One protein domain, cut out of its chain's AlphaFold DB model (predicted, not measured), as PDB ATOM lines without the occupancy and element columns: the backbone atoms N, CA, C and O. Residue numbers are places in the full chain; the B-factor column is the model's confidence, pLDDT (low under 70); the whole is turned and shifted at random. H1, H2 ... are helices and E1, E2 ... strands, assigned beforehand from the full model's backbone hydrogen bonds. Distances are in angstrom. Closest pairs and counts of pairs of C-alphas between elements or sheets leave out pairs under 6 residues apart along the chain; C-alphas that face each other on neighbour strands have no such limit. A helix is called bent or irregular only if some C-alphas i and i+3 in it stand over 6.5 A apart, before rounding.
ATOM      1  N   ALA A 309    -102.888  58.795  44.407       87.00
ATOM      2  CA  ALA A 309    -103.198  58.458  45.782       87.00
ATOM      3  C   ALA A 309    -102.576  57.135  46.180       87.00
ATOM      4  O   ALA A 309    -102.505  56.188  45.393       87.00
ATOM      5  N   LYS A 310    -102.164  57.064  47.440       88.38
ATOM      6  CA  LYS A 310    -101.702  55.828  48.055       88.38
ATOM      7  C   LYS A 310    -102.600  55.519  49.234       88.38
ATOM      8  O   LYS A 310    -102.769  56.349  50.119       88.38
ATOM      9  N   VAL A 311    -103.151  54.311  49.250       87.19
ATOM     10  CA  VAL A 311    -103.864  53.785  50.411       87.19
ATOM     11  C   VAL A 311    -103.055  52.638  50.998       87.19
ATOM     12  O   VAL A 311    -102.753  51.658  50.308       87.19
ATOM     13  N   VAL A 312    -102.704  52.772  52.274       88.31
ATOM     14  CA  VAL A 312    -102.071  51.718  53.066       88.31
ATOM     15  C   VAL A 312    -103.044  51.283  54.151       88.31
ATOM     16  O   VAL A 312    -103.542  52.104  54.922       88.31
ATOM     17  N   LEU A 313    -103.312  49.980  54.193       88.44
ATOM     18  CA  LEU A 313    -104.118  49.355  55.233       88.44
ATOM     19  C   LEU A 313    -103.214  48.614  56.210       88.44
ATOM     20  O   LEU A 313    -102.450  47.734  55.818       88.44
ATOM     21  N   GLU A 314    -103.324  48.937  57.491       85.56
ATOM     22  CA  GLU A 314    -102.572  48.283  58.558       85.56
ATOM     23  C   GLU A 314    -103.539  47.741  59.611       85.56
ATOM     24  O   GLU A 314    -104.317  48.484  60.212       85.56
ATOM     25  N   ARG A 315    -103.507  46.428  59.869       81.81
ATOM     26  CA  ARG A 315    -104.285  45.852  60.973       81.81
ATOM     27  C   ARG A 315    -103.589  46.173  62.291       81.81
ATOM     28  O   ARG A 315    -102.522  45.639  62.585       81.81
ATOM     29  N   VAL A 316    -104.207  47.020  63.106       74.12
ATOM     30  CA  VAL A 316    -103.606  47.440  64.373       74.12
ATOM     31  C   VAL A 316    -103.703  46.303  65.387       74.12
ATOM     32  O   VAL A 316    -104.796  45.822  65.674       74.12
ATOM     33  N   GLY A 317    -102.562  45.892  65.945       68.88
ATOM     34  CA  GLY A 317    -102.470  44.807  66.931       68.88
ATOM     35  C   GLY A 317    -101.958  43.473  66.375       68.88
ATOM     36  O   GLY A 317    -101.637  42.586  67.162       68.88
ATOM     37  N   ALA A 318    -101.809  43.336  65.054       60.22
ATOM     38  CA  ALA A 318    -101.070  42.223  64.464       60.22
ATOM     39  C   ALA A 318     -99.560  42.499  64.573       60.22
ATOM     40  O   ALA A 318     -99.089  43.548  64.142       60.22
ATOM     41  N   ILE A 319     -98.795  41.575  65.160       43.88
ATOM     42  CA  ILE A 319     -97.329  41.636  65.182       43.88
ATOM     43  C   ILE A 319     -96.802  40.537  64.250       43.88
ATOM     44  O   ILE A 319     -97.084  39.366  64.508       43.88
ATOM     45  N   PRO A 320     -96.023  40.873  63.204       55.09
ATOM     46  CA  PRO A 320     -95.623  42.218  62.775       55.09
ATOM     47  C   PRO A 320     -96.744  42.968  62.035       55.09
ATOM     48  O   PRO A 320     -97.534  42.364  61.310       55.09
ATOM     49  N   ALA A 321     -96.767  44.297  62.170       60.69
ATOM     50  CA  ALA A 321     -97.625  45.160  61.370       60.69
ATOM     51  C   ALA A 321     -97.149  45.132  59.909       60.69
ATOM     52  O   ALA A 321     -96.164  45.774  59.551       60.69
ATOM     53  N   GLN A 322     -97.804  44.339  59.064       70.44
ATOM     54  CA  GLN A 322     -97.587  44.382  57.620       70.44
ATOM     55  C   GLN A 322     -98.639  45.306  57.011       70.44
ATOM     56  O   GLN A 322     -99.807  44.937  56.898       70.44
ATOM     57  N   GLY A 323     -98.226  46.524  56.653       79.62
ATOM     58  CA  GLY A 323     -99.052  47.428  55.863       79.62
ATOM     59  C   GLY A 323     -99.245  46.854  54.461       79.62
ATOM     60  O   GLY A 323     -98.270  46.588  53.758       79.62
ATOM     61  N   GLN A 324    -100.493  46.654  54.049       84.69
ATOM     62  CA  GLN A 324    -100.826  46.266  52.685       84.69
ATOM     63  C   GLN A 324    -101.085  47.533  51.870       84.69
ATOM     64  O   GLN A 324    -102.071  48.236  52.090       84.69
ATOM     65  N   GLN A 325    -100.199  47.824  50.918       88.81
ATOM     66  CA  GLN A 325    -100.478  48.834  49.902       88.81
ATOM     67  C   GLN A 325    -101.490  48.270  48.901       88.81
ATOM     68  O   GLN A 325    -101.327  47.154  48.396       88.81
ATOM     69  N   LEU A 326    -102.546  49.032  48.629       86.00
ATOM     70  CA  LEU A 326    -103.585  48.626  47.687       86.00
ATOM     71  C   LEU A 326    -103.141  48.825  46.232       86.00
ATOM     72  O   LEU A 326    -102.322  49.688  45.923       86.00
ATOM     73  N   ARG A 327    -103.701  48.005  45.333       88.56
ATOM     74  CA  ARG A 327    -103.583  48.184  43.876       88.56
ATOM     75  C   ARG A 327    -104.392  49.404  43.435       88.56
ATOM     76  O   ARG A 327    -105.448  49.647  44.014       88.56
ATOM     77  N   ASP A 328    -103.963  50.082  42.375       85.31
ATOM     78  CA  ASP A 328    -104.549  51.350  41.906       85.31
ATOM     79  C   ASP A 328    -106.074  51.306  41.726       85.31
ATOM     80  O   ASP A 328    -106.773  52.176  42.238       85.31
ATOM     81  N   GLU A 329    -106.615  50.259  41.091       87.44
ATOM     82  CA  GLU A 329    -108.070  50.095  40.910       87.44
ATOM     83  C   GLU A 329    -108.825  50.042  42.250       87.44
ATOM     84  O   GLU A 329    -109.889  50.641  42.407       87.44
ATOM     85  N   MET A 330    -108.258  49.349  43.240       87.94
ATOM     86  CA  MET A 330    -108.850  49.224  44.572       87.94
ATOM     87  C   MET A 330    -108.703  50.524  45.365       87.94
ATOM     88  O   MET A 330    -109.639  50.935  46.045       87.94
ATOM     89  N   THR A 331    -107.555  51.193  45.247       87.75
ATOM     90  CA  THR A 331    -107.320  52.529  45.807       87.75
ATOM     91  C   THR A 331    -108.382  53.505  45.301       87.75
ATOM     92  O   THR A 331    -109.045  54.156  46.105       87.75
ATOM     93  N   GLN A 332    -108.612  53.559  43.987       85.69
ATOM     94  CA  GLN A 332    -109.625  54.429  43.387       85.69
ATOM     95  C   GLN A 332    -111.041  54.084  43.861       85.69
ATOM     96  O   GLN A 332    -111.784  54.981  44.257       85.69
ATOM     97  N   ALA A 333    -111.412  52.797  43.878       87.94
ATOM     98  CA  ALA A 333    -112.729  52.364  44.347       87.94
ATOM     99  C   ALA A 333    -112.969  52.729  45.821       87.94
ATOM    100  O   ALA A 333    -114.041  53.226  46.178       87.94
ATOM    101  N   LEU A 334    -111.958  52.528  46.670       88.94
ATOM    102  CA  LEU A 334    -112.030  52.828  48.095       88.94
ATOM    103  C   LEU A 334    -112.115  54.334  48.346       88.94
ATOM    104  O   LEU A 334    -112.913  54.757  49.179       88.94
ATOM    105  N   LEU A 335    -111.377  55.152  47.593       86.38
ATOM    106  CA  LEU A 335    -111.441  56.611  47.703       86.38
ATOM    107  C   LEU A 335    -112.758  57.182  47.167       86.38
ATOM    108  O   LEU A 335    -113.341  58.053  47.806       86.38
ATOM    109  N   ALA A 336    -113.289  56.643  46.068       85.38
ATOM    110  CA  ALA A 336    -114.606  57.027  45.559       85.38
ATOM    111  C   ALA A 336    -115.737  56.682  46.546       85.38
ATOM    112  O   ALA A 336    -116.713  57.426  46.670       85.38
ATOM    113  N   ALA A 337    -115.614  55.561  47.266       87.50
ATOM    114  CA  ALA A 337    -116.537  55.209  48.340       87.50
ATOM    115  C   ALA A 337    -116.320  56.091  49.584       87.50
ATOM    116  O   ALA A 337    -117.287  56.570  50.173       87.50
ATOM    117  N   LEU A 338    -115.065  56.373  49.947       86.19
ATOM    118  CA  LEU A 338    -114.709  57.252  51.061       86.19
ATOM    119  C   LEU A 338    -115.291  58.654  50.877       86.19
ATOM    120  O   LEU A 338    -115.790  59.242  51.832       86.19
ATOM    121  N   ALA A 339    -115.303  59.158  49.649       82.25
ATOM    122  CA  ALA A 339    -115.789  60.492  49.343       82.25
ATOM    123  C   ALA A 339    -117.320  60.654  49.424       82.25
ATOM    124  O   ALA A 339    -117.831  61.767  49.309       82.25
ATOM    125  N   GLN A 340    -118.048  59.552  49.630       84.06
ATOM    126  CA  GLN A 340    -119.483  59.535  49.944       84.06
ATOM    127  C   GLN A 340    -119.743  59.445  51.456       84.06
ATOM    128  O   GLN A 340    -120.897  59.356  51.880       84.06
ATOM    129  N   SER A 341    -118.687  59.421  52.274       86.19
ATOM    130  CA  SER A 341    -118.823  59.341  53.724       86.19
ATOM    131  C   SER A 341    -119.457  60.608  54.280       86.19
ATOM    132  O   SER A 341    -119.213  61.715  53.801       86.19
ATOM    133  N   GLN A 342    -120.252  60.453  55.332       82.56
ATOM    134  CA  GLN A 342    -120.937  61.570  55.975       82.56
ATOM    135  C   GLN A 342    -120.377  61.787  57.371       82.56
ATOM    136  O   GLN A 342    -120.262  60.838  58.153       82.56
ATOM    137  N   SER A 343    -120.056  63.042  57.690       77.81
ATOM    138  CA  SER A 343    -119.718  63.436  59.056       77.81
ATOM    139  C   SER A 343    -120.907  63.151  59.964       77.81
ATOM    140  O   SER A 343    -122.022  63.612  59.721       77.81
ATOM    141  N   ALA A 344    -120.650  62.431  61.041       82.00
ATOM    142  CA  ALA A 344    -121.631  62.124  62.058       82.00
ATOM    143  C   ALA A 344    -120.989  62.210  63.440       82.00
ATOM    144  O   ALA A 344    -119.773  62.360  63.586       82.00
ATOM    145  N   VAL A 345    -121.818  62.104  64.465       80.38
ATOM    146  CA  VAL A 345    -121.356  62.006  65.841       80.38
ATOM    147  C   VAL A 345    -121.730  60.639  66.356       80.38
ATOM    148  O   VAL A 345    -122.897  60.254  66.377       80.38
ATOM    149  N   LEU A 346    -120.713  59.887  66.738       82.00
ATOM    150  CA  LEU A 346    -120.880  58.616  67.398       82.00
ATOM    151  C   LEU A 346    -121.001  58.866  68.894       82.00
ATOM    152  O   LEU A 346    -120.102  59.456  69.495       82.00
ATOM    153  N   VAL A 347    -122.109  58.408  69.467       80.44
ATOM    154  CA  VAL A 347    -122.339  58.377  70.905       80.44
ATOM    155  C   VAL A 347    -122.175  56.945  71.389       80.44
ATOM    156  O   VAL A 347    -122.859  56.044  70.892       80.44
ATOM    157  N   LEU A 348    -121.276  56.733  72.347       74.38
ATOM    158  CA  LEU A 348    -121.014  55.424  72.946       74.38
ATOM    159  C   LEU A 348    -121.343  55.425  74.441       74.38
ATOM    160  O   LEU A 348    -120.932  56.314  75.190       74.38
ATOM    161  N   GLU A 349    -122.042  54.382  74.876       72.81
ATOM    162  CA  GLU A 349    -122.296  54.056  76.274       72.81
ATOM    163  C   GLU A 349    -121.750  52.646  76.564       72.81
ATOM    164  O   GLU A 349    -122.148  51.657  75.942       72.81
ATOM    165  N   GLY A 350    -120.808  52.557  77.506       66.56
ATOM    166  CA  GLY A 350    -120.236  51.297  77.977       66.56
ATOM    167  C   GLY A 350    -118.862  51.471  78.629       66.56
ATOM    168  O   GLY A 350    -118.224  52.515  78.514       66.56
ATOM    169  N   THR A 351    -118.400  50.442  79.339       61.75
ATOM    170  CA  THR A 351    -117.072  50.430  79.977       61.75
ATOM    171  C   THR A 351    -116.027  49.797  79.049       61.75
ATOM    172  O   THR A 351    -116.323  48.868  78.301       61.75
ATOM    173  N   GLY A 352    -114.789  50.308  79.064       57.31
ATOM    174  CA  GLY A 352    -113.672  49.720  78.306       57.31
ATOM    175  C   GLY A 352    -113.616  50.077  76.815       57.31
ATOM    176  O   GLY A 352    -112.999  49.363  76.032       57.31
ATOM    177  N   VAL A 353    -114.238  51.186  76.405       55.97
ATOM    178  CA  VAL A 353    -114.292  51.632  75.001       55.97
ATOM    179  C   VAL A 353    -112.890  51.921  74.411       55.97
ATOM    180  O   VAL A 353    -112.706  51.783  73.210       55.97
ATOM    181  N   GLY A 354    -111.855  52.187  75.217       53.50
ATOM    182  CA  GLY A 354    -110.484  52.448  74.734       53.50
ATOM    183  C   GLY A 354    -109.419  51.415  75.109       53.50
ATOM    184  O   GLY A 354    -108.326  51.425  74.539       53.50
ATOM    185  N   THR A 355    -109.701  50.516  76.052       51.06
ATOM    186  CA  THR A 355    -108.707  49.601  76.622       51.06
ATOM    187  C   THR A 355    -108.769  48.236  75.938       51.06
ATOM    188  O   THR A 355    -109.511  47.362  76.362       51.06
ATOM    189  N   ALA A 356    -107.932  48.072  74.910       46.44
ATOM    190  CA  ALA A 356    -107.532  46.805  74.286       46.44
ATOM    191  C   ALA A 356    -108.592  46.032  73.463       46.44
ATOM    192  O   ALA A 356    -109.551  45.481  73.988       46.44
ATOM    193  N   GLY A 357    -108.325  45.867  72.157       54.78
ATOM    194  CA  GLY A 357    -108.764  44.663  71.433       54.78
ATOM    195  C   GLY A 357    -109.739  44.816  70.267       54.78
ATOM    196  O   GLY A 357    -110.224  43.803  69.766       54.78
ATOM    197  N   TYR A 358    -110.039  46.022  69.780       61.12
ATOM    198  CA  TYR A 358    -110.750  46.116  68.500       61.12
ATOM    199  C   TYR A 358    -109.783  45.775  67.360       61.12
ATOM    200  O   TYR A 358    -108.769  46.462  67.221       61.12
ATOM    201  N   ASP A 359    -110.094  44.765  66.528       65.56
ATOM    202  CA  ASP A 359    -109.506  44.722  65.182       65.56
ATOM    203  C   ASP A 359    -109.971  45.999  64.494       65.56
ATOM    204  O   ASP A 359    -111.144  46.148  64.140       65.56
ATOM    205  N   ARG A 360    -109.046  46.938  64.365       76.00
ATOM    206  CA  ARG A 360    -109.228  48.172  63.621       76.00
ATOM    207  C   ARG A 360    -108.214  48.192  62.501       76.00
ATOM    208  O   ARG A 360    -107.100  47.672  62.639       76.00
ATOM    209  N   VAL A 361    -108.604  48.818  61.408       80.75
ATOM    210  CA  VAL A 361    -107.719  48.997  60.264       80.75
ATOM    211  C   VAL A 361    -107.274  50.440  60.272       80.75
ATOM    212  O   VAL A 361    -108.098  51.343  60.144       80.75
ATOM    213  N   ALA A 362    -105.983  50.670  60.484       84.75
ATOM    214  CA  ALA A 362    -105.380  51.945  60.155       84.75
ATOM    215  C   ALA A 362    -105.478  52.106  58.637       84.75
ATOM    216  O   ALA A 362    -104.915  51.318  57.883       84.75
ATOM    217  N   LEU A 363    -106.254  53.098  58.226       86.06
ATOM    218  CA  LEU A 363    -106.364  53.569  56.864       86.06
ATOM    219  C   LEU A 363    -105.493  54.819  56.764       86.06
ATOM    220  O   LEU A 363    -105.842  55.873  57.303       86.06
ATOM    221  N   GLU A 364    -104.346  54.678  56.113       87.31
ATOM    222  CA  GLU A 364    -103.494  55.800  55.742       87.31
ATOM    223  C   GLU A 364    -103.752  56.142  54.278       87.31
ATOM    224  O   GLU A 364    -103.566  55.307  53.391       87.31
ATOM    225  N   VAL A 365    -104.220  57.363  54.044       84.38
ATOM    226  CA  VAL A 365    -104.482  57.919  52.721       84.38
ATOM    227  C   VAL A 365    -103.460  59.016  52.469       84.38
ATOM    228  O   VAL A 365    -103.442  60.022  53.176       84.38
ATOM    229  N   THR A 366    -102.616  58.827  51.462       85.19
ATOM    230  CA  THR A 366    -101.710  59.860  50.956       85.19
ATOM    231  C   THR A 366    -102.314  60.484  49.703       85.19
ATOM    232  O   THR A 366    -102.594  59.757  48.749       85.19
ATOM    233  N   LEU A 367    -102.497  61.806  49.707       80.00
ATOM    234  CA  LEU A 367    -102.938  62.614  48.564       80.00
ATOM    235  C   LEU A 367    -101.885  63.699  48.322       80.00
ATOM    236  O   LEU A 367    -101.810  64.674  49.071       80.00
ATOM    237  N   GLY A 368    -101.027  63.500  47.319       81.38
ATOM    238  CA  GLY A 368     -99.860  64.361  47.111       81.38
ATOM    239  C   GLY A 368     -98.953  64.410  48.357       81.38
ATOM    240  O   GLY A 368     -98.514  63.351  48.817       81.38
ATOM    241  N   PRO A 369     -98.652  65.599  48.922       74.62
ATOM    242  CA  PRO A 369     -97.835  65.730  50.131       74.62
ATOM    243  C   PRO A 369     -98.603  65.446  51.433       74.62
ATOM    244  O   PRO A 369     -97.987  65.335  52.496       74.62
ATOM    245  N   GLU A 370     -99.934  65.348  51.388       76.06
ATOM    246  CA  GLU A 370    -100.755  65.174  52.583       76.06
ATOM    247  C   GLU A 370    -100.911  63.703  52.952       76.06
ATOM    248  O   GLU A 370    -101.196  62.856  52.105       76.06
ATOM    249  N   VAL A 371    -100.794  63.403  54.247       80.44
ATOM    250  CA  VAL A 371    -101.060  62.074  54.803       80.44
ATOM    251  C   VAL A 371    -102.172  62.186  55.837       80.44
ATOM    252  O   VAL A 371    -101.999  62.783  56.901       80.44
ATOM    253  N   ALA A 372    -103.315  61.579  55.539       80.62
ATOM    254  CA  ALA A 372    -104.428  61.443  56.462       80.62
ATOM    255  C   ALA A 372    -104.455  60.019  57.026       80.62
ATOM    256  O   ALA A 372    -104.538  59.046  56.282       80.62
ATOM    257  N   THR A 373    -104.429  59.881  58.353       80.94
ATOM    258  CA  THR A 373    -104.571  58.576  59.013       80.94
ATOM    259  C   THR A 373    -105.849  58.517  59.839       80.94
ATOM    260  O   THR A 373    -106.062  59.311  60.763       80.94
ATOM    261  N   CYS A 374    -106.675  57.515  59.567       85.75
ATOM    262  CA  CYS A 374    -107.868  57.209  60.345       85.75
ATOM    263  C   CYS A 374    -107.935  55.716  60.677       85.75
ATOM    264  O   CYS A 374    -107.188  54.901  60.145       85.75
ATOM    265  N   TYR A 375    -108.803  55.363  61.612       87.38
ATOM    266  CA  TYR A 375    -109.143  53.995  61.947       87.38
ATOM    267  C   TYR A 375    -110.513  53.682  61.383       87.38
ATOM    268  O   TYR A 375    -111.495  54.322  61.752       87.38
ATOM    269  N   TYR A 376    -110.571  52.678  60.524       89.44
ATOM    270  CA  TYR A 376    -111.818  52.056  60.130       89.44
ATOM    271  C   TYR A 376    -112.256  51.056  61.195       89.44
ATOM    272  O   TYR A 376    -111.498  50.156  61.584       89.44
ATOM    273  N   ILE A 377    -113.489  51.239  61.657       87.25
ATOM    274  CA  ILE A 377    -114.197  50.333  62.546       87.25
ATOM    275  C   ILE A 377    -115.334  49.709  61.730       87.25
ATOM    276  O   ILE A 377    -116.255  50.428  61.335       87.25
ATOM    277  N   PRO A 378    -115.274  48.393  61.474       85.94
ATOM    278  CA  PRO A 378    -116.273  47.706  60.673       85.94
ATOM    279  C   PRO A 378    -117.707  47.813  61.222       85.94
ATOM    280  O   PRO A 378    -117.890  47.959  62.442       85.94
ATOM    281  N   PRO A 379    -118.725  47.668  60.350       85.88
ATOM    282  CA  PRO A 379    -120.117  47.590  60.768       85.88
ATOM    283  C   PRO A 379    -120.316  46.457  61.768       85.88
ATOM    284  O   PRO A 379    -119.605  45.447  61.777       85.88
ATOM    285  N   GLY A 380    -121.297  46.647  62.636       78.69
ATOM    286  CA  GLY A 380    -121.623  45.699  63.674       78.69
ATOM    287  C   GLY A 380    -120.670  45.723  64.860       78.69
ATOM    288  O   GLY A 380    -120.916  44.951  65.750       78.69
ATOM    289  N   ARG A 381    -119.633  46.563  64.982       69.81
ATOM    290  CA  ARG A 381    -118.884  46.658  66.265       69.81
ATOM    291  C   ARG A 381    -119.520  47.633  67.245       69.81
ATOM    292  O   ARG A 381    -119.731  47.311  68.409       69.81
ATOM    293  N   ILE A 382    -119.780  48.831  66.737       75.81
ATOM    294  CA  ILE A 382    -120.262  49.992  67.490       75.81
ATOM    295  C   ILE A 382    -121.293  50.792  66.689       75.81
ATOM    296  O   ILE A 382    -121.735  51.844  67.120       75.81
ATOM    297  N   ALA A 383    -121.661  50.353  65.495       81.31
ATOM    298  CA  ALA A 383    -122.594  51.048  64.618       81.31
ATOM    299  C   ALA A 383    -123.145  50.058  63.593       81.31
ATOM    300  O   ALA A 383    -122.518  49.035  63.324       81.31
ATOM    301  N   VAL A 384    -124.314  50.356  63.023       79.69
ATOM    302  CA  VAL A 384    -124.932  49.523  61.975       79.69
ATOM    303  C   VAL A 384    -124.097  49.535  60.689       79.69
ATOM    304  O   VAL A 384    -124.007  48.524  60.004       79.69
ATOM    305  N   GLN A 385    -123.454  50.665  60.400       87.44
ATOM    306  CA  GLN A 385    -122.533  50.867  59.281       87.44
ATOM    307  C   GLN A 385    -121.105  51.059  59.791       87.44
ATOM    308  O   GLN A 385    -120.914  51.390  60.967       87.44
ATOM    309  N   GLY A 386    -120.112  50.861  58.926       89.12
ATOM    310  CA  GLY A 386    -118.732  51.168  59.274       89.12
ATOM    311  C   GLY A 386    -118.545  52.644  59.631       89.12
ATOM    312  O   GLY A 386    -119.257  53.533  59.145       89.12
ATOM    313  N   VAL A 387    -117.562  52.919  60.484       90.38
ATOM    314  CA  VAL A 387    -117.193  54.289  60.853       90.38
ATOM    315  C   VAL A 387    -115.690  54.500  60.757       90.38
ATOM    316  O   VAL A 387    -114.896  53.622  61.094       90.38
ATOM    317  N   LEU A 388    -115.296  55.687  60.313       87.62
ATOM    318  CA  LEU A 388    -113.920  56.158  60.310       87.62
ATOM    319  C   LEU A 388    -113.718  57.125  61.459       87.62
ATOM    320  O   LEU A 388    -114.458  58.095  61.631       87.62
ATOM    321  N   VAL A 389    -112.672  56.864  62.223       84.50
ATOM    322  CA  VAL A 389    -112.320  57.615  63.417       84.50
ATOM    323  C   VAL A 389    -110.923  58.173  63.223       84.50
ATOM    324  O   VAL A 389    -109.997  57.426  62.925       84.50
ATOM    325  N   SER A 390    -110.723  59.479  63.384       80.12
ATOM    326  CA  SER A 390    -109.371  60.042  63.273       80.12
ATOM    327  C   SER A 390    -108.430  59.405  64.306       80.12
ATOM    328  O   SER A 390    -108.781  59.252  65.484       80.12
ATOM    329  N   ARG A 391    -107.214  59.047  63.864       76.06
ATOM    330  CA  ARG A 391    -106.205  58.365  64.694       76.06
ATOM    331  C   ARG A 391    -105.886  59.135  65.976       76.06
ATOM    332  O   ARG A 391    -105.633  58.519  67.007       76.06
ATOM    333  N   ARG A 392    -105.944  60.470  65.921       69.44
ATOM    334  CA  ARG A 392    -105.645  61.361  67.053       69.44
ATOM    335  C   ARG A 392    -106.612  61.184  68.213       69.44
ATOM    336  O   ARG A 392    -106.204  61.132  69.366       69.44
ATOM    337  N   PHE A 393    -107.893  61.068  67.904       63.59
ATOM    338  CA  PHE A 393    -108.938  61.058  68.920       63.59
ATOM    339  C   PHE A 393    -109.208  59.660  69.483       63.59
ATOM    340  O   PHE A 393    -109.854  59.534  70.518       63.59
ATOM    341  N   HIS A 394    -108.672  58.606  68.861       57.03
ATOM    342  CA  HIS A 394    -108.788  57.248  69.389       57.03
ATOM    343  C   HIS A 394    -108.146  57.110  70.784       57.03
ATOM    344  O   HIS A 394    -108.631  56.349  71.619       57.03
ATOM    345  N   GLY A 395    -107.053  57.828  71.070       54.31
ATOM    346  CA  GLY A 395    -106.395  57.765  72.383       54.31
ATOM    347  C   GLY A 395    -107.293  58.210  73.547       54.31
ATOM    348  O   GLY A 395    -107.099  57.760  74.671       54.31
ATOM    349  N   ALA A 396    -108.314  59.029  73.270       53.16
ATOM    350  CA  ALA A 396    -109.222  59.582  74.274       53.16
ATOM    351  C   ALA A 396    -110.353  58.623  74.701       53.16
ATOM    352  O   ALA A 396    -111.113  58.941  75.608       53.16
ATOM    353  N   TRP A 397    -110.460  57.435  74.094       58.09
ATOM    354  CA  TRP A 397    -111.529  56.463  74.386       58.09
ATOM    355  C   TRP A 397    -111.324  55.733  75.727       58.09
ATOM    356  O   TRP A 397    -112.140  54.907  76.128       58.09
ATOM    357  N   GLY A 398    -110.198  55.982  76.401       46.38
ATOM    358  CA  GLY A 398    -109.758  55.261  77.596       46.38
ATOM    359  C   GLY A 398    -110.406  55.687  78.912       46.38
ATOM    360  O   GLY A 398    -110.047  55.131  79.945       46.38
ATOM    361  N   VAL A 399    -111.328  56.649  78.915       44.00
ATOM    362  CA  VAL A 399    -111.917  57.151  80.161       44.00
ATOM    363  C   VAL A 399    -113.203  56.361  80.477       44.00
ATOM    364  O   VAL A 399    -113.997  56.010  79.603       44.00
ATOM    365  N   SER A 400    -113.409  55.973  81.731       44.12
ATOM    366  CA  SER A 400    -114.603  55.240  82.164       44.12
ATOM    367  C   SER A 400    -115.768  56.210  82.369       44.12
ATOM    368  O   SER A 400    -115.696  57.056  83.253       44.12
ATOM    369  N   GLY A 401    -116.839  56.091  81.584       52.19
ATOM    370  CA  GLY A 401    -118.044  56.910  81.741       52.19
ATOM    371  C   GLY A 401    -119.010  56.747  80.567       52.19
ATOM    372  O   GLY A 401    -118.592  56.471  79.447       52.19
ATOM    373  N   SER A 402    -120.308  56.858  80.825       52.16
ATOM    374  CA  SER A 402    -121.356  56.935  79.803       52.16
ATOM    375  C   SER A 402    -121.258  58.265  79.041       52.16
ATOM    376  O   SER A 402    -121.101  59.304  79.675       52.16
ATOM    377  N   GLY A 403    -121.370  58.244  77.705       53.94
ATOM    378  CA  GLY A 403    -121.551  59.463  76.902       53.94
ATOM    379  C   GLY A 403    -120.322  59.966  76.138       53.94
ATOM    380  O   GLY A 403    -120.096  61.172  76.082       53.94
ATOM    381  N   TYR A 404    -119.535  59.084  75.510       63.62
ATOM    382  CA  TYR A 404    -118.495  59.557  74.586       63.62
ATOM    383  C   TYR A 404    -119.123  60.068  73.306       63.62
ATOM    384  O   TYR A 404    -119.701  59.282  72.562       63.62
ATOM    385  N   PHE A 405    -118.949  61.357  73.040       65.75
ATOM    386  CA  PHE A 405    -119.229  61.958  71.748       65.75
ATOM    387  C   PHE A 405    -117.938  62.032  70.963       65.75
ATOM    388  O   PHE A 405    -116.958  62.637  71.402       65.75
ATOM    389  N   GLN A 406    -117.945  61.467  69.767       73.31
ATOM    390  CA  GLN A 406    -116.861  61.713  68.847       73.31
ATOM    391  C   GLN A 406    -117.376  61.951  67.446       73.31
ATOM    392  O   GLN A 406    -118.234  61.227  66.947       73.31
ATOM    393  N   ARG A 407    -116.789  62.948  66.786       76.75
ATOM    394  CA  ARG A 407    -116.937  63.085  65.345       76.75
ATOM    395  C   ARG A 407    -116.290  61.899  64.649       76.75
ATOM    396  O   ARG A 407    -115.103  61.621  64.822       76.75
ATOM    397  N   VAL A 408    -117.112  61.217  63.872       85.00
ATOM    398  CA  VAL A 408    -116.736  60.099  63.018       85.00
ATOM    399  C   VAL A 408    -117.237  60.378  61.610       85.00
ATOM    400  O   VAL A 408    -118.104  61.227  61.406       85.00
ATOM    401  N   TYR A 409    -116.742  59.624  60.640       86.50
ATOM    402  CA  TYR A 409    -117.345  59.583  59.312       86.50
ATOM    403  C   TYR A 409    -118.017  58.240  59.152       86.50
ATOM    404  O   TYR A 409    -117.380  57.198  59.272       86.50
ATOM    405  N   THR A 410    -119.314  58.262  58.910       89.50
ATOM    406  CA  THR A 410    -120.031  57.061  58.493       89.50
ATOM    407  C   THR A 410    -119.671  56.760  57.052       89.50
ATOM    408  O   THR A 410    -119.694  57.670  56.224       89.50
ATOM    409  N   VAL A 411    -119.299  55.516  56.763       90.50
ATOM    410  CA  VAL A 411    -118.943  55.109  55.401       90.50
ATOM    411  C   VAL A 411    -120.140  54.459  54.708       90.50
ATOM    412  O   VAL A 411    -120.982  53.854  55.375       90.50
ATOM    413  N   PRO A 412    -120.254  54.561  53.373       91.44
ATOM    414  CA  PRO A 412    -121.321  53.884  52.646       91.44
ATOM    415  C   PRO A 412    -121.118  52.362  52.627       91.44
ATOM    416  O   PRO A 412    -119.998  51.858  52.677       91.44
ATOM    417  N   ALA A 413    -122.196  51.609  52.391       90.75
ATOM    418  CA  ALA A 413    -122.149  50.147  52.263       90.75
ATOM    419  C   ALA A 413    -121.260  49.636  51.103       90.75
ATOM    420  O   ALA A 413    -120.902  48.460  51.049       90.75
ATOM    421  N   SER A 414    -120.932  50.479  50.118       92.69
ATOM    422  CA  SER A 414    -119.910  50.162  49.110       92.69
ATOM    423  C   SER A 414    -118.511  50.094  49.724       92.69
ATOM    424  O   SER A 414    -117.773  49.174  49.394       92.69
ATOM    425  N   PHE A 415    -118.173  51.006  50.637       93.12
ATOM    426  CA  PHE A 415    -116.898  51.004  51.349       93.12
ATOM    427  C   PHE A 415    -116.774  49.764  52.236       93.12
ATOM    428  O   PHE A 415    -115.770  49.063  52.169       93.12
ATOM    429  N   ASP A 416    -117.823  49.449  53.004       92.00
ATOM    430  CA  ASP A 416    -117.839  48.268  53.876       92.00
ATOM    431  C   ASP A 416    -117.610  46.969  53.086       92.00
ATOM    432  O   ASP A 416    -116.807  46.133  53.496       92.00
ATOM    433  N   ARG A 417    -118.237  46.830  51.909       92.56
ATOM    434  CA  ARG A 417    -118.011  45.680  51.017       92.56
ATOM    435  C   ARG A 417    -116.576  45.605  50.495       92.56
ATOM    436  O   ARG A 417    -116.008  44.520  50.476       92.56
ATOM    437  N   LEU A 418    -115.974  46.735  50.115       92.69
ATOM    438  CA  LEU A 418    -114.570  46.766  49.682       92.69
ATOM    439  C   LEU A 418    -113.626  46.359  50.823       92.69
ATOM    440  O   LEU A 418    -112.693  45.587  50.610       92.69
ATOM    441  N   MET A 419    -113.883  46.829  52.046       92.31
ATOM    442  CA  MET A 419    -113.107  46.428  53.222       92.31
ATOM    443  C   MET A 419    -113.266  44.935  53.529       92.31
ATOM    444  O   MET A 419    -112.279  44.264  53.834       92.31
ATOM    445  N   GLU A 420    -114.474  44.386  53.392       90.94
ATOM    446  CA  GLU A 420    -114.737  42.952  53.535       90.94
ATOM    447  C   GLU A 420    -113.994  42.113  52.481       90.94
ATOM    448  O   GLU A 420    -113.337  41.133  52.841       90.94
ATOM    449  N   GLU A 421    -114.010  42.522  51.208       91.62
ATOM    450  CA  GLU A 421    -113.257  41.877  50.114       91.62
ATOM    451  C   GLU A 421    -111.741  41.868  50.368       91.62
ATOM    452  O   GLU A 421    -111.040  40.934  49.972       91.62
ATOM    453  N   LEU A 422    -111.239  42.883  51.074       88.94
ATOM    454  CA  LEU A 422    -109.847  42.993  51.514       88.94
ATOM    455  C   LEU A 422    -109.544  42.191  52.796       88.94
ATOM    456  O   LEU A 422    -108.421  42.226  53.297       88.94
ATOM    457  N   GLY A 423    -110.516  41.442  53.323       89.06
ATOM    458  CA  GLY A 423    -110.361  40.608  54.518       89.06
ATOM    459  C   GLY A 423    -110.541  41.361  55.840       89.06
ATOM    460  O   GLY A 423    -110.160  40.855  56.901       89.06
ATOM    461  N   TYR A 424    -111.125  42.560  55.800       85.19
ATOM    462  CA  TYR A 424    -111.422  43.401  56.964       85.19
ATOM    463  C   TYR A 424    -112.928  43.443  57.261       85.19
ATOM    464  O   TYR A 424    -113.531  44.509  57.368       85.19
ATOM    465  N   ALA A 425    -113.537  42.263  57.380       79.06
ATOM    466  CA  ALA A 425    -114.967  42.114  57.634       79.06
ATOM    467  C   ALA A 425    -115.410  42.648  59.011       79.06
ATOM    468  O   ALA A 425    -114.639  42.689  59.979       79.06
ATOM    469  N   GLY A 426    -116.700  42.989  59.091       67.69
ATOM    470  CA  GLY A 426    -117.431  43.208  60.338       67.69
ATOM    471  C   GLY A 426    -117.272  42.062  61.332       67.69
ATOM    472  O   GLY A 426    -117.166  40.901  60.943       67.69
ATOM    473  N   VAL A 427    -117.303  42.374  62.626       60.97
ATOM    474  CA  VAL A 427    -117.595  41.361  63.656       60.97
ATOM    475  C   VAL A 427    -118.933  41.693  64.301       60.97
ATOM    476  O   VAL A 427    -119.423  42.813  64.173       60.97
ATOM    477  N   SER A 428    -119.519  40.725  65.001       55.53
ATOM    478  CA  SER A 428    -120.774  40.916  65.726       55.53
ATOM    479  C   SER A 428    -120.685  42.037  66.762       55.53
ATOM    480  O   SER A 428    -119.638  42.198  67.400       55.53
ATOM    481  N   LEU A 429    -121.818  42.711  67.001       58.16
ATOM    482  CA  LEU A 429    -121.943  43.744  68.038       58.16
ATOM    483  C   LEU A 429    -121.489  43.142  69.344       58.16
ATOM    484  O   LEU A 429    -121.996  42.098  69.751       58.16
ATOM    485  N   ASN A 430    -120.504  43.781  69.973       61.66
ATOM    486  CA  ASN A 430    -120.202  43.436  71.343       61.66
ATOM    487  C   ASN A 430    -121.441  43.857  72.148       61.66
ATOM    488  O   ASN A 430    -121.733  45.054  72.213       61.66
ATOM    489  N   PRO A 431    -122.189  42.901  72.726       62.84
ATOM    490  CA  PRO A 431    -123.460  43.194  73.379       62.84
ATOM    491  C   PRO A 431    -123.300  44.110  74.603       62.84
ATOM    492  O   PRO A 431    -124.295  44.598  75.130       62.84
ATOM    493  N   GLY A 432    -122.064  44.348  75.062       68.62
ATOM    494  CA  GLY A 432    -121.748  45.261  76.155       68.62
ATOM    495  C   GLY A 432    -121.772  46.751  75.799       68.62
ATOM    496  O   GLY A 432    -121.678  47.563  76.717       68.62
ATOM    497  N   TYR A 433    -121.898  47.126  74.520       68.50
ATOM    498  CA  TYR A 433    -121.964  48.531  74.107       68.50
ATOM    499  C   TYR A 433    -123.349  48.900  73.596       68.50
ATOM    500  O   TYR A 433    -123.920  48.220  72.742       68.50
ATOM    501  N   LYS A 434    -123.852  50.035  74.074       74.19
ATOM    502  CA  LYS A 434    -124.928  50.759  73.406       74.19
ATOM    503  C   LYS A 434    -124.295  51.886  72.617       74.19
ATOM    504  O   LYS A 434    -123.452  52.627  73.119       74.19
ATOM    505  N   SER A 435    -124.684  52.001  71.364       79.50
ATOM    506  CA  SER A 435    -124.134  52.998  70.471       79.50
ATOM    507  C   SER A 435    -125.228  53.625  69.634       79.50
ATOM    508  O   SER A 435    -126.215  52.981  69.268       79.50
ATOM    509  N   ARG A 436    -125.054  54.907  69.337       81.44
ATOM    510  CA  ARG A 436    -125.971  55.658  68.493       81.44
ATOM    511  C   ARG A 436    -125.168  56.602  67.622       81.44
ATOM    512  O   ARG A 436    -124.319  57.337  68.112       81.44
ATOM    513  N   ILE A 437    -125.451  56.586  66.329       79.88
ATOM    514  CA  ILE A 437    -124.989  57.634  65.428       79.88
ATOM    515  C   ILE A 437    -126.060  58.720  65.441       79.88
ATOM    516  O   ILE A 437    -127.232  58.433  65.198       79.88
ATOM    517  N   ILE A 438    -125.653  59.946  65.741       78.31
ATOM    518  CA  ILE A 438    -126.491  61.136  65.614       78.31
ATOM    519  C   ILE A 438    -125.888  62.069  64.564       78.31
ATOM    520  O   ILE A 438    -124.685  62.050  64.282       78.31
ATOM    521  N   THR A 439    -126.735  62.882  63.950       73.75
ATOM    522  CA  THR A 439    -126.311  63.892  62.976       73.75
ATOM    523  C   THR A 439    -125.607  65.068  63.662       73.75
ATOM    524  O   THR A 439    -125.804  65.328  64.847       73.75
ATOM    525  N   SER A 440    -124.823  65.844  62.909       65.00
ATOM    526  CA  SER A 440    -124.220  67.092  63.412       65.00
ATOM    527  C   SER A 440    -125.266  68.120  63.867       65.00
ATOM    528  O   SER A 440    -124.983  68.962  64.718       65.00
ATOM    529  N   LEU A 441    -126.485  68.064  63.319       63.34
ATOM    530  CA  LEU A 441    -127.600  68.904  63.749       63.34
ATOM    531  C   LEU A 441    -128.123  68.463  65.119       63.34
ATOM    532  O   LEU A 441    -128.341  69.306  65.987       63.34
ATOM    533  N   GLU A 442    -128.269  67.152  65.314       65.56
ATOM    534  CA  GLU A 442    -128.635  66.560  66.601       65.56
ATOM    535  C   GLU A 442    -127.534  66.723  67.653       65.56
ATOM    536  O   GLU A 442    -127.885  66.747  68.822       65.56
ATOM    537  N   GLU A 443    -126.255  66.879  67.270       66.62
ATOM    538  CA  GLU A 443    -125.116  67.179  68.166       66.62
ATOM    539  C   GLU A 443    -125.271  68.531  68.885       66.62
ATOM    540  O   GLU A 443    -124.798  68.698  70.005       66.62
ATOM    541  N   ARG A 444    -125.905  69.528  68.258       63.59
ATOM    542  CA  ARG A 444    -125.825  70.927  68.721       63.59
ATOM    543  C   ARG A 444    -126.327  71.179  70.147       63.59
ATOM    544  O   ARG A 444    -125.618  71.891  70.854       63.59
TER     545      ARG A 444
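This is residues 309 to 444 of the 519 residues of the protein "HTH luxR-type domain-containing protein" of Dehalococcoidia bacterium (UniProt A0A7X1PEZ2). One long, strongly twisted sheet of seven strands runs through the domain, with E1, E3 and E4 as one wing, E6, E2 and E7 as the other, and short E5 joining them in the middle. H1 packs on one face beside E1, with H3 next to H1; H2 packs on the opposite face between E4 and E6, and little H4 sits by E2 at the far end. The printed part has 136 residues with four named helices and seven named strands, in the order E1 H1 E2 E3 E4 E5 H2 E6 H3 E7 H4. The sheet's order is E1 E3 E4 E5 E6 E2 E7, all antiparallel, and the class is mixed, helices and strands. The whole is compact, with a radius of gyration of the C-alphas of 14.6 A and spans of 41 by 37 by 28 A.

E1, residues 309 to 316, begins at C-alpha 309 at (-103.198, 58.458, 45.782) and is 21.6 A long. E3 is residues 360 to 367, 21.8 A, and E4 is residues 370 to 377, 22.4 A. E5 is residues 387 to 390, 10.0 A, with C-alpha 387 at (-117.193, 54.289, 60.853). E6 is residues 404 to 410, 16.4 A; E2 is residues 342 to 349, 21.7 A; E7 is residues 434 to 438, 13.1 A. H1 is residues 328 to 338, 14.9 A, H2 residues 391 to 398, 13.7 A, and H3 residues 413 to 421, 12.3 A. H4, residues 440 to 443, ends at C-alpha 443 at (-125.116, 67.179, 68.166) and is 4.8 A long. H2 is irregular, but only just: C-alphas 395 and 398 are 6.7 A apart.

The edge strands are E1 and E7, and from edge to edge the strands' lines turn by 161 degrees. E1 and E3 are antiparallel at 162 degrees, with N 312 and O 364 at 2.9 A. E3, E4 and E5 form a meander, each strand the antiparallel neighbour of the one before; E3 and E4 are a hairpin, with N 363 and O 374 at 2.8 A, and so are E4 and E5, with N 375 and O 389 at 2.7 A. E5 and E6 stand at 114 degrees, with N 388 and O 409 at 2.8 A. E6 and E2 have N 344 and O 408 at 2.8 A, and E2 and E7 have N 347 and O 436 at 2.8 A. E6, H3 and E7 make a split strand-helix-strand unit, two strands running the same way with E2 between them, and its crossover is right-handed. H1 is on the sheet at a height of 7.5 A; its closest C-alphas to E1 are those of Thr 331 and Val 311, 5.9 A apart. H2 is on the opposite face at a height of 7.8 A; its closest C-alphas to E4 are those of Arg 391 and Cys 374, 4.8 A apart. H3 only grazes the sheet with residues 416 to 419. H1 and H3 touch, their closest C-alphas those of Ala 337 and Phe 415 at 5.2 A, and run opposite ways at a steep tilt of 37 degrees, only just past shallow. H4 is on the sheet, only just over E2, with 3 of its C-alphas falling on that strand; the closest C-alphas are those of Ser 440 and Ala 344, 5.8 A. Every O i to N i+4 pair is within hydrogen-bond range in H1 and H3; in H2 it is 0 of 4, beside 2 of 5 O i to N i+3 pairs, and H4 is too short for an O i to N i+4 pair.

The C-alphas farthest apart are those of Glu 329 and Gly 401, 42.6 A. The printed part has no cut. The links E1 to H1 and H3 to E7 are long; in the first, residues 324 to 325 pair antiparallel with residues 312 to 313 of E1. The mean pLDDT of the printed part is 76.2, and 43 residues are under 70, among them 350 to 359, 392 to 405 and 426 to 433.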